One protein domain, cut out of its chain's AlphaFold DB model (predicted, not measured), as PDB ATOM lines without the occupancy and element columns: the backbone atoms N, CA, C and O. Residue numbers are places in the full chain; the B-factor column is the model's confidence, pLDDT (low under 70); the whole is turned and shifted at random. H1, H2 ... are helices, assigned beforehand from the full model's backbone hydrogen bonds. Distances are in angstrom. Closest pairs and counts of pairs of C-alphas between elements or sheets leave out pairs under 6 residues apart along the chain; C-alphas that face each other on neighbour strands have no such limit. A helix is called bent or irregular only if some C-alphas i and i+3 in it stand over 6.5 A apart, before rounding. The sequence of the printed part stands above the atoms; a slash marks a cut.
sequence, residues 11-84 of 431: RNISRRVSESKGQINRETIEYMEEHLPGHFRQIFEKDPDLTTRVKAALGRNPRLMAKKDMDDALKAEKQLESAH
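What this domain is: This is residues 11 to 84 of the 431 residues of an uncharacterized protein of Exophiala spinifera (UniProt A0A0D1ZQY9). Four short helices, H1 to H4, make a cluster in which the helices cross one another, and the longer H5 packs across H3 at one end of it. H4 lies at the end opposite H5, H2 and H3 are nearest the middle, and residues 59 to 66 lead back from H4 to H5. The printed part has 74 residues with five named helices, H1 to H5 in that order, and no named strand; its class is all helix. It is compact, with a radius of gyration of the C-alphas of 11.8 A, and rounded, spanning 31 by 26 by 18 A.

Where its parts are: H1 is residues 11 to 18, 10.3 A from first to last C-alpha, and begins at C-alpha 11 (40.962, -51.124, -31.992). H2 is residues 26 to 35, 14.1 A long, and H3 is residues 37 to 46, 14.5 A long, beginning at C-alpha 37 (50.440, -42.209, -34.531). H4 is residues 50 to 58, 12.0 A long. H5 is residues 67 to 82, 23.8 A long, and ends at C-alpha 82 (46.531, -56.953, -41.835). H5 is irregular: C-alphas 68 and 71 are 7.3 A apart.

How they stand to each other: H2 and H3 are the hub, touching three helices each. H1 touches H2, closest at the C-alphas of Val 17 and Ile 29, 7.0 A apart, at a steep tilt of 53 degrees, opposite ways. H1 touches H3 at a steep tilt of 49 degrees, the same way; the closest C-alphas are those of Ser 18 and Ile 43, 6.6 A apart. H2 and H3 touch only at the corner by their tight link, and only just, with 3 pairs of C-alphas within 8 A; the closest are those of Met 32 and Phe 40, 5.9 A apart. H2 touches H4, closest at the C-alphas of Arg 26 and Ala 57, 5.5 A apart; at 71 degrees they are only just about perpendicular. H3 touches H5 with 12 pairs of C-alphas within 8 A, the closest being those of Gly 38 and Leu 74, 4.9 A apart, at a steep tilt of 60 degrees, opposite ways. H1 and H5 are apart, and H2 and H5 only just, at 8.3 A. Every O i to N i+4 pair is within hydrogen-bond range in H1, H2, H3 and H4; in H5 10 of 12 are.

The domain as a whole: The two C-alphas farthest apart, those of Thr 52 and Ala 83, are 33.4 A apart. The printed part has no cut, and no link between helices is long. The mean pLDDT of the printed part is 78.0; residues 11 to 13, 19 to 23 and 80 to 84 are under 70, where the model's confidence is low.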
ATOM      1  N   ARG A  11      42.225 -51.497 -32.641       68.50
ATOM      2  CA  ARG A  11      40.962 -51.124 -31.992       68.50
ATOM      3  C   ARG A  11      40.994 -51.289 -30.471       68.50
ATOM      4  O   ARG A  11      40.441 -50.460 -29.753       68.50
ATOM      5  N   ASN A  12      41.644 -52.332 -29.953       68.50
ATOM      6  CA  ASN A  12      41.723 -52.584 -28.510       68.50
ATOM      7  C   ASN A  12      42.661 -51.610 -27.795       68.50
ATOM      8  O   ASN A  12      42.357 -51.196 -26.676       68.50
ATOM      9  N   ILE A  13      43.782 -51.259 -28.431       67.12
ATOM     10  CA  ILE A  13      44.769 -50.313 -27.892       67.12
ATOM     11  C   ILE A  13      44.161 -48.906 -27.887       67.12
ATOM     12  O   ILE A  13      44.107 -48.266 -26.839       67.12
ATOM     13  N   SER A  14      43.550 -48.508 -29.007       72.19
ATOM     14  CA  SER A  14      42.795 -47.257 -29.136       72.19
ATOM     15  C   SER A  14      41.695 -47.123 -28.076       72.19
ATOM     16  O   SER A  14      41.570 -46.083 -27.432       72.19
ATOM     17  N   ARG A  15      40.942 -48.205 -27.821       73.88
ATOM     18  CA  ARG A  15      39.882 -48.233 -26.803       73.88
ATOM     19  C   ARG A  15      40.403 -48.040 -25.377       73.88
ATOM     20  O   ARG A  15      39.751 -47.377 -24.576       73.88
ATOM     21  N   ARG A  16      41.566 -48.612 -25.036       71.56
ATOM     22  CA  ARG A  16      42.178 -48.446 -23.701       71.56
ATOM     23  C   ARG A  16      42.508 -46.983 -23.410       71.56
ATOM     24  O   ARG A  16      42.371 -46.549 -22.269       71.56
ATOM     25  N   VAL A  17      42.911 -46.235 -24.433       71.06
ATOM     26  CA  VAL A  17      43.229 -44.812 -24.300       71.06
ATOM     27  C   VAL A  17      41.959 -43.956 -24.285       71.06
ATOM     28  O   VAL A  17      41.822 -43.124 -23.393       71.06
ATOM     29  N   SER A  18      40.999 -44.187 -25.188       74.12
ATOM     30  CA  SER A  18      39.792 -43.350 -25.292       74.12
ATOM     31  C   SER A  18      38.770 -43.571 -24.164       74.12
ATOM     32  O   SER A  18      38.218 -42.613 -23.626       74.12
ATOM     33  N   GLU A  19      38.519 -44.823 -23.764       67.06
ATOM     34  CA  GLU A  19      37.411 -45.170 -22.859       67.06
ATOM     35  C   GLU A  19      37.807 -45.256 -21.375       67.06
ATOM     36  O   GLU A  19      36.937 -45.461 -20.519       67.06
ATOM     37  N   SER A  20      39.090 -45.107 -21.022       63.56
ATOM     38  CA  SER A  20      39.488 -45.185 -19.612       63.56
ATOM     39  C   SER A  20      39.067 -43.917 -18.853       63.56
ATOM     40  O   SER A  20      39.562 -42.807 -19.053       63.56
ATOM     41  N   LYS A  21      38.097 -44.084 -17.950       56.81
ATOM     42  CA  LYS A  21      37.513 -43.002 -17.138       56.81
ATOM     43  C   LYS A  21      38.376 -42.583 -15.935       56.81
ATOM     44  O   LYS A  21      37.851 -42.003 -14.995       56.81
ATOM     45  N   GLY A  22      39.673 -42.891 -15.926       59.75
ATOM     46  CA  GLY A  22      40.527 -42.613 -14.766       59.75
ATOM     47  C   GLY A  22      42.016 -42.693 -15.072       59.75
ATOM     48  O   GLY A  22      42.658 -41.664 -15.240       59.75
ATOM     49  N   GLN A  23      42.569 -43.905 -15.156       62.97
ATOM     50  CA  GLN A  23      44.006 -44.121 -15.340       62.97
ATOM     51  C   GLN A  23      44.293 -44.745 -16.706       62.97
ATOM     52  O   GLN A  23      44.010 -45.920 -16.941       62.97
ATOM     53  N   ILE A  24      44.865 -43.945 -17.604       73.00
ATOM     54  CA  ILE A  24      45.471 -44.445 -18.837       73.00
ATOM     55  C   ILE A  24      46.898 -44.883 -18.479       73.00
ATOM     56  O   ILE A  24      47.651 -44.091 -17.915       73.00
ATOM     57  N   ASN A  25      47.283 -46.125 -18.791       80.19
ATOM     58  CA  ASN A  25      48.658 -46.577 -18.563       80.19
ATOM     59  C   ASN A  25      49.619 -45.804 -19.487       80.19
ATOM     60  O   ASN A  25      49.435 -45.800 -20.708       80.19
ATOM     61  N   ARG A  26      50.657 -45.196 -18.901       80.88
ATOM     62  CA  ARG A  26      51.749 -44.498 -19.591       80.88
ATOM     63  C   ARG A  26      52.336 -45.319 -20.742       80.88
ATOM     64  O   ARG A  26      52.457 -44.794 -21.842       80.88
ATOM     65  N   GLU A  27      52.602 -46.603 -20.523       78.56
ATOM     66  CA  GLU A  27      53.200 -47.498 -21.527       78.56
ATOM     67  C   GLU A  27      52.288 -47.695 -22.745       78.56
ATOM     68  O   GLU A  27      52.748 -47.808 -23.875       78.56
ATOM     69  N   THR A  28      50.968 -47.698 -22.533       76.88
ATOM     70  CA  THR A  28      49.993 -47.806 -23.628       76.88
ATOM     71  C   THR A  28      49.954 -46.524 -24.460       76.88
ATOM     72  O   THR A  28      49.774 -46.587 -25.672       76.88
ATOM     73  N   ILE A  29      50.144 -45.365 -23.824       81.12
ATOM     74  CA  ILE A  29      50.210 -44.076 -24.515       81.12
ATOM     75  C   ILE A  29      51.513 -43.966 -25.308       81.12
ATOM     76  O   ILE A  29      51.471 -43.624 -26.483       81.12
ATOM     77  N   GLU A  30      52.652 -44.283 -24.688       83.56
ATOM     78  CA  GLU A  30      53.968 -44.263 -25.345       83.56
ATOM     79  C   GLU A  30      53.999 -45.230 -26.534       83.56
ATOM     80  O   GLU A  30      54.452 -44.862 -27.615       83.56
ATOM     81  N   TYR A  31      53.388 -46.409 -26.390       82.75
ATOM     82  CA  TYR A  31      53.216 -47.342 -27.497       82.75
ATOM     83  C   TYR A  31      52.404 -46.748 -28.655       82.75
ATOM     84  O   TYR A  31      52.799 -46.887 -29.810       82.75
ATOM     85  N   MET A  32      51.275 -46.084 -28.371       83.12
ATOM     86  CA  MET A  32      50.458 -45.456 -29.413       83.12
ATOM     87  C   MET A  32      51.162 -44.274 -30.088       83.12
ATOM     88  O   MET A  32      51.008 -44.108 -31.295       83.12
ATOM     89  N   GLU A  33      51.944 -43.484 -29.347       85.44
ATOM     90  CA  GLU A  33      52.755 -42.399 -29.916       85.44
ATOM     91  C   GLU A  33      53.796 -42.914 -30.920       85.44
ATOM     92  O   GLU A  33      54.081 -42.233 -31.904       85.44
ATOM     93  N   GLU A  34      54.363 -44.093 -30.668       82.94
ATOM     94  CA  GLU A  34      55.455 -44.659 -31.463       82.94
ATOM     95  C   GLU A  34      54.967 -45.555 -32.613       82.94
ATOM     96  O   GLU A  34      55.510 -45.487 -33.714       82.94
ATOM     97  N   HIS A  35      53.925 -46.360 -32.388       80.88
ATOM     98  CA  HIS A  35      53.519 -47.427 -33.312       80.88
ATOM     99  C   HIS A  35      52.173 -47.182 -34.001       80.88
ATOM    100  O   HIS A  35      51.899 -47.812 -35.018       80.88
ATOM    101  N   LEU A  36      51.322 -46.306 -33.451       84.88
ATOM    102  CA  LEU A  36      49.976 -46.021 -33.971       84.88
ATOM    103  C   LEU A  36      49.666 -44.507 -34.026       84.88
ATOM    104  O   LEU A  36      48.614 -44.082 -33.528       84.88
ATOM    105  N   PRO A  37      50.566 -43.668 -34.577       84.94
ATOM    106  CA  PRO A  37      50.440 -42.209 -34.531       84.94
ATOM    107  C   PRO A  37      49.162 -41.658 -35.195       84.94
ATOM    108  O   PRO A  37      48.602 -40.668 -34.712       84.94
ATOM    109  N   GLY A  38      48.670 -42.295 -36.259       84.25
ATOM    110  CA  GLY A  38      47.453 -41.942 -36.990       84.25
ATOM    111  C   GLY A  38      46.201 -42.174 -36.154       84.25
ATOM    112  O   GLY A  38      45.426 -41.241 -35.919       84.25
ATOM    113  N   HIS A  39      46.024 -43.391 -35.631       83.12
ATOM    114  CA  HIS A  39      44.919 -43.689 -34.716       83.12
ATOM    115  C   HIS A  39      45.012 -42.865 -33.427       83.12
ATOM    116  O   HIS A  39      43.991 -42.375 -32.944       83.12
ATOM    117  N   PHE A  40      46.217 -42.634 -32.896       88.00
ATOM    118  CA  PHE A  40      46.418 -41.800 -31.712       88.00
ATOM    119  C   PHE A  40      45.946 -40.359 -31.945       88.00
ATOM    120  O   PHE A  40      45.155 -39.836 -31.161       88.00
ATOM    121  N   ARG A  41      46.320 -39.737 -33.071       85.56
ATOM    122  CA  ARG A  41      45.825 -38.405 -33.459       85.56
ATOM    123  C   ARG A  41      44.305 -38.380 -33.626       85.56
ATOM    124  O   ARG A  41      43.666 -37.444 -33.147       85.56
ATOM    125  N   GLN A  42      43.728 -39.404 -34.254       85.38
ATOM    126  CA  GLN A  42      42.286 -39.491 -34.486       85.38
ATOM    127  C   GLN A  42      41.483 -39.529 -33.175       85.38
ATOM    128  O   GLN A  42      40.389 -38.967 -33.106       85.38
ATOM    129  N   ILE A  43      42.013 -40.165 -32.123       83.69
ATOM    130  CA  ILE A  43      41.360 -40.181 -30.807       83.69
ATOM    131  C   ILE A  43      41.339 -38.770 -30.205       83.69
ATOM    132  O   ILE A  43      40.299 -38.340 -29.714       83.69
ATOM    133  N   PHE A  44      42.444 -38.029 -30.294       83.62
ATOM    134  CA  PHE A  44      42.524 -36.656 -29.782       83.62
ATOM    135  C   PHE A  44      41.623 -35.665 -30.532       83.62
ATOM    136  O   PHE A  44      41.182 -34.685 -29.941       83.62
ATOM    137  N   GLU A  45      41.323 -35.901 -31.815       82.56
ATOM    138  CA  GLU A  45      40.341 -35.084 -32.547       82.56
ATOM    139  C   GLU A  45      38.895 -35.366 -32.113       82.56
ATOM    140  O   GLU A  45      38.053 -34.473 -32.175       82.56
ATOM    141  N   LYS A  46      38.607 -36.596 -31.669       79.50
ATOM    142  CA  LYS A  46      37.271 -37.020 -31.221       79.50
ATOM    143  C   LYS A  46      37.003 -36.702 -29.750       79.50
ATOM    144  O   LYS A  46      35.846 -36.532 -29.379       79.50
ATOM    145  N   ASP A  47      38.048 -36.636 -28.929       78.12
ATOM    146  CA  ASP A  47      37.967 -36.384 -27.489       78.12
ATOM    147  C   ASP A  47      39.030 -35.348 -27.067       78.12
ATOM    148  O   ASP A  47      40.152 -35.713 -26.700       78.12
ATOM    149  N   PRO A  48      38.704 -34.040 -27.120       70.75
ATOM    150  CA  PRO A  48      39.623 -32.976 -26.712       70.75
ATOM    151  C   PRO A  48      40.059 -33.075 -25.237       70.75
ATOM    152  O   PRO A  48      41.205 -32.742 -24.906       70.75
ATOM    153  N   ASP A  49      39.183 -33.597 -24.367       75.75
ATOM    154  CA  ASP A  49      39.396 -33.753 -22.920       75.75
ATOM    155  C   ASP A  49      40.385 -34.883 -22.582       75.75
ATOM    156  O   ASP A  49      40.913 -34.972 -21.465       75.75
ATOM    157  N   LEU A  50      40.704 -35.739 -23.556       81.06
ATOM    158  CA  LEU A  50      41.752 -36.749 -23.437       81.06
ATOM    159  C   LEU A  50      43.135 -36.132 -23.190       81.06
ATOM    160  O   LEU A  50      43.958 -36.731 -22.494       81.06
ATOM    161  N   THR A  51      43.381 -34.916 -23.687       80.94
ATOM    162  CA  THR A  51      44.676 -34.233 -23.554       80.94
ATOM    163  C   THR A  51      45.097 -34.069 -22.101       80.94
ATOM    164  O   THR A  51      46.249 -34.333 -21.755       80.94
ATOM    165  N   THR A  52      44.160 -33.699 -21.231       79.88
ATOM    166  CA  THR A  52      44.414 -33.504 -19.800       79.88
ATOM    167  C   THR A  52      44.746 -34.825 -19.107       79.88
ATOM    168  O   THR A  52      45.701 -34.894 -18.334       79.88
ATOM    169  N   ARG A  53      44.017 -35.902 -19.436       80.94
ATOM    170  CA  ARG A  53      44.236 -37.246 -18.871       80.94
ATOM    171  C   ARG A  53      45.562 -37.853 -19.327       80.94
ATOM    172  O   ARG A  53      46.314 -38.381 -18.514       80.94
ATOM    173  N   VAL A  54      45.880 -37.734 -20.613       82.69
ATOM    174  CA  VAL A  54      47.142 -38.227 -21.176       82.69
ATOM    175  C   VAL A  54      48.334 -37.439 -20.635       82.69
ATOM    176  O   VAL A  54      49.346 -38.035 -20.279       82.69
ATOM    177  N   LYS A  55      48.209 -36.117 -20.486       84.50
ATOM    178  CA  LYS A  55      49.250 -35.290 -19.865       84.50
ATOM    179  C   LYS A  55      49.489 -35.666 -18.402       84.50
ATOM    180  O   LYS A  55      50.642 -35.703 -17.979       84.50
ATOM    181  N   ALA A  56      48.430 -35.981 -17.654       82.50
ATOM    182  CA  ALA A  56      48.539 -36.472 -16.282       82.50
ATOM    183  C   ALA A  56      49.254 -37.836 -16.205       82.50
ATOM    184  O   ALA A  56      50.043 -38.051 -15.292       82.50
ATOM    185  N   ALA A  57      49.033 -38.723 -17.180       82.62
ATOM    186  CA  ALA A  57      49.676 -40.039 -17.238       82.62
ATOM    187  C   ALA A  57      51.139 -40.002 -17.732       82.62
ATOM    188  O   ALA A  57      51.984 -40.735 -17.222       82.62
ATOM    189  N   LEU A  58      51.459 -39.153 -18.716       83.94
ATOM    190  CA  LEU A  58      52.811 -39.028 -19.281       83.94
ATOM    191  C   LEU A  58      53.722 -38.075 -18.489       83.94
ATOM    192  O   LEU A  58      54.940 -38.118 -18.652       83.94
ATOM    193  N   GLY A  59      53.149 -37.138 -17.725       83.19
ATOM    194  CA  GLY A  59      53.876 -36.003 -17.139       83.19
ATOM    195  C   GLY A  59      54.367 -34.971 -18.168       83.19
ATOM    196  O   GLY A  59      55.054 -34.015 -17.817       83.19
ATOM    197  N   ARG A  60      54.015 -35.139 -19.449       87.75
ATOM    198  CA  ARG A  60      54.367 -34.255 -20.572       87.75
ATOM    199  C   ARG A  60      53.211 -34.151 -21.559       87.75
ATOM    200  O   ARG A  60      52.280 -34.951 -21.523       87.75
ATOM    201  N   ASN A  61      53.283 -33.182 -22.469       84.56
ATOM    202  CA  ASN A  61      52.329 -33.126 -23.573       84.56
ATOM    203  C   ASN A  61      52.520 -34.346 -24.505       84.56
ATOM    204  O   ASN A  61      53.667 -34.751 -24.749       84.56
ATOM    205  N   PRO A  62      51.422 -34.920 -25.024       87.00
ATOM    206  CA  PRO A  62      51.497 -36.021 -25.969       87.00
ATOM    207  C   PRO A  62      52.101 -35.577 -27.303       87.00
ATOM    208  O   PRO A  62      51.859 -34.462 -27.775       87.00
ATOM    209  N   ARG A  63      52.882 -36.460 -27.922       87.75
ATOM    210  CA  ARG A  63      53.439 -36.277 -29.263       87.75
ATOM    211  C   ARG A  63      52.383 -36.669 -30.281       87.75
ATOM    212  O   ARG A  63      52.172 -37.842 -30.563       87.75
ATOM    213  N   LEU A  64      51.702 -35.667 -30.820       87.12
ATOM    214  CA  LEU A  64      50.724 -35.865 -31.880       87.12
ATOM    215  C   LEU A  64      51.376 -35.596 -33.233       87.12
ATOM    216  O   LEU A  64      52.020 -34.562 -33.415       87.12
ATOM    217  N   MET A  65      51.160 -36.495 -34.190       88.88
ATOM    218  CA  MET A  65      51.573 -36.255 -35.569       88.88
ATOM    219  C   MET A  65      50.831 -35.060 -36.187       88.88
ATOM    220  O   MET A  65      49.760 -34.652 -35.718       88.88
ATOM    221  N   ALA A  66      51.394 -34.488 -37.252       87.44
ATOM    222  CA  ALA A  66      50.760 -33.383 -37.954       87.44
ATOM    223  C   ALA A  66      49.471 -33.848 -38.649       87.44
ATOM    224  O   ALA A  66      49.422 -34.910 -39.265       87.44
ATOM    225  N   LYS A  67      48.424 -33.016 -38.587       84.69
ATOM    226  CA  LYS A  67      47.091 -33.349 -39.118       84.69
ATOM    227  C   LYS A  67      47.109 -33.726 -40.604       84.69
ATOM    228  O   LYS A  67      46.390 -34.628 -41.008       84.69
ATOM    229  N   LYS A  68      47.946 -33.053 -41.395       84.81
ATOM    230  CA  LYS A  68      48.097 -33.295 -42.838       84.81
ATOM    231  C   LYS A  68      48.638 -34.690 -43.184       84.81
ATOM    232  O   LYS A  68      48.388 -35.156 -44.282       84.81
ATOM    233  N   ASP A  69      49.332 -35.341 -42.250       84.81
ATOM    234  CA  ASP A  69      49.991 -36.631 -42.478       84.81
ATOM    235  C   ASP A  69      49.149 -37.803 -41.911       84.81
ATOM    236  O   ASP A  69      49.507 -38.970 -42.066       84.81
ATOM    237  N   MET A  70      48.019 -37.507 -41.250       86.38
ATOM    238  CA  MET A  70      47.182 -38.485 -40.537       86.38
ATOM    239  C   MET A  70      46.582 -39.545 -41.465       86.38
ATOM    240  O   MET A  70      46.605 -40.726 -41.131       86.38
ATOM    241  N   ASP A  71      46.053 -39.144 -42.622       80.50
ATOM    242  CA  ASP A  71      45.353 -40.065 -43.527       80.50
ATOM    243  C   ASP A  71      46.295 -41.118 -44.125       80.50
ATOM    244  O   ASP A  71      45.899 -42.270 -44.319       80.50
ATOM    245  N   ASP A  72      47.552 -40.754 -44.375       82.94
ATOM    246  CA  ASP A  72      48.556 -41.679 -44.894       82.94
ATOM    247  C   ASP A  72      49.100 -42.603 -43.795       82.94
ATOM    248  O   ASP A  72      49.270 -43.800 -44.038       82.94
ATOM    249  N   ALA A  73      49.253 -42.108 -42.559       82.69
ATOM    250  CA  ALA A  73      49.572 -42.962 -41.412       82.69
ATOM    251  C   ALA A  73      48.449 -43.958 -41.090       82.69
ATOM    252  O   ALA A  73      48.727 -45.132 -40.864       82.69
ATOM    253  N   LEU A  74      47.177 -43.549 -41.158       79.75
ATOM    254  CA  LEU A  74      46.038 -44.452 -40.955       79.75
ATOM    255  C   LEU A  74      45.995 -45.573 -42.005       79.75
ATOM    256  O   LEU A  74      45.670 -46.716 -41.676       79.75
ATOM    257  N   LYS A  75      46.342 -45.275 -43.266       81.31
ATOM    258  CA  LYS A  75      46.456 -46.299 -44.320       81.31
ATOM    259  C   LYS A  75      47.601 -47.273 -44.038       81.31
ATOM    260  O   LYS A  75      47.396 -48.478 -44.174       81.31
ATOM    261  N   ALA A  76      48.768 -46.772 -43.629       77.75
ATOM    262  CA  ALA A  76      49.922 -47.602 -43.285       77.75
ATOM    263  C   ALA A  76      49.644 -48.497 -42.061       77.75
ATOM    264  O   ALA A  76      49.925 -49.694 -42.080       77.75
ATOM    265  N   GLU A  77      49.004 -47.955 -41.026       78.38
ATOM    266  CA  GLU A  77      48.602 -48.690 -39.822       78.38
ATOM    267  C   GLU A  77      47.578 -49.788 -40.125       78.38
ATOM    268  O   GLU A  77      47.682 -50.898 -39.607       78.38
ATOM    269  N   LYS A  78      46.624 -49.526 -41.024       73.31
ATOM    270  CA  LYS A  78      45.656 -50.536 -41.473       73.31
ATOM    271  C   LYS A  78      46.329 -51.691 -42.228       73.31
ATOM    272  O   LYS A  78      45.874 -52.830 -42.141       73.31
ATOM    273  N   GLN A  79      47.427 -51.421 -42.939       70.69
ATOM    274  CA  GLN A  79      48.248 -52.459 -43.571       70.69
ATOM    275  C   GLN A  79      49.060 -53.253 -42.532       70.69
ATOM    276  O   GLN A  79      49.105 -54.481 -42.608       70.69
ATOM    277  N   LEU A  80      49.613 -52.590 -41.510       66.81
ATOM    278  CA  LEU A  80      50.261 -53.236 -40.355       66.81
ATOM    279  C   LEU A  80      49.301 -54.163 -39.591       66.81
ATOM    280  O   LEU A  80      49.684 -55.261 -39.188       66.81
ATOM    281  N   GLU A  81      48.037 -53.764 -39.444       62.22
ATOM    282  CA  GLU A  81      46.985 -54.578 -38.826       62.22
ATOM    283  C   GLU A  81      46.722 -55.878 -39.605       62.22
ATOM    284  O   GLU A  81      46.585 -56.949 -39.005       62.22
ATOM    285  N   SER A  82      46.719 -55.799 -40.942       59.44
ATOM    286  CA  SER A  82      46.531 -56.953 -41.835       59.44
ATOM    287  C   SER A  82      47.726 -57.913 -41.882       59.44
ATOM    288  O   SER A  82      47.557 -59.076 -42.230       59.44
ATOM    289  N   ALA A  83      48.917 -57.453 -41.483       55.16
ATOM    290  CA  ALA A  83      50.144 -58.251 -41.443       55.16
ATOM    291  C   ALA A  83      50.375 -58.987 -40.099       55.16
ATOM    292  O   ALA A  83      51.377 -59.682 -39.951       55.16
ATOM    293  N   HIS A  84      49.460 -58.855 -39.126       52.25
ATOM    294  CA  HIS A  84      49.448 -59.576 -37.837       52.25
ATOM    295  C   HIS A  84      50.744 -59.518 -36.997       52.25
ATOM    296  O   HIS A  84      51.147 -60.523 -36.414       52.25
TER     297      HIS A  84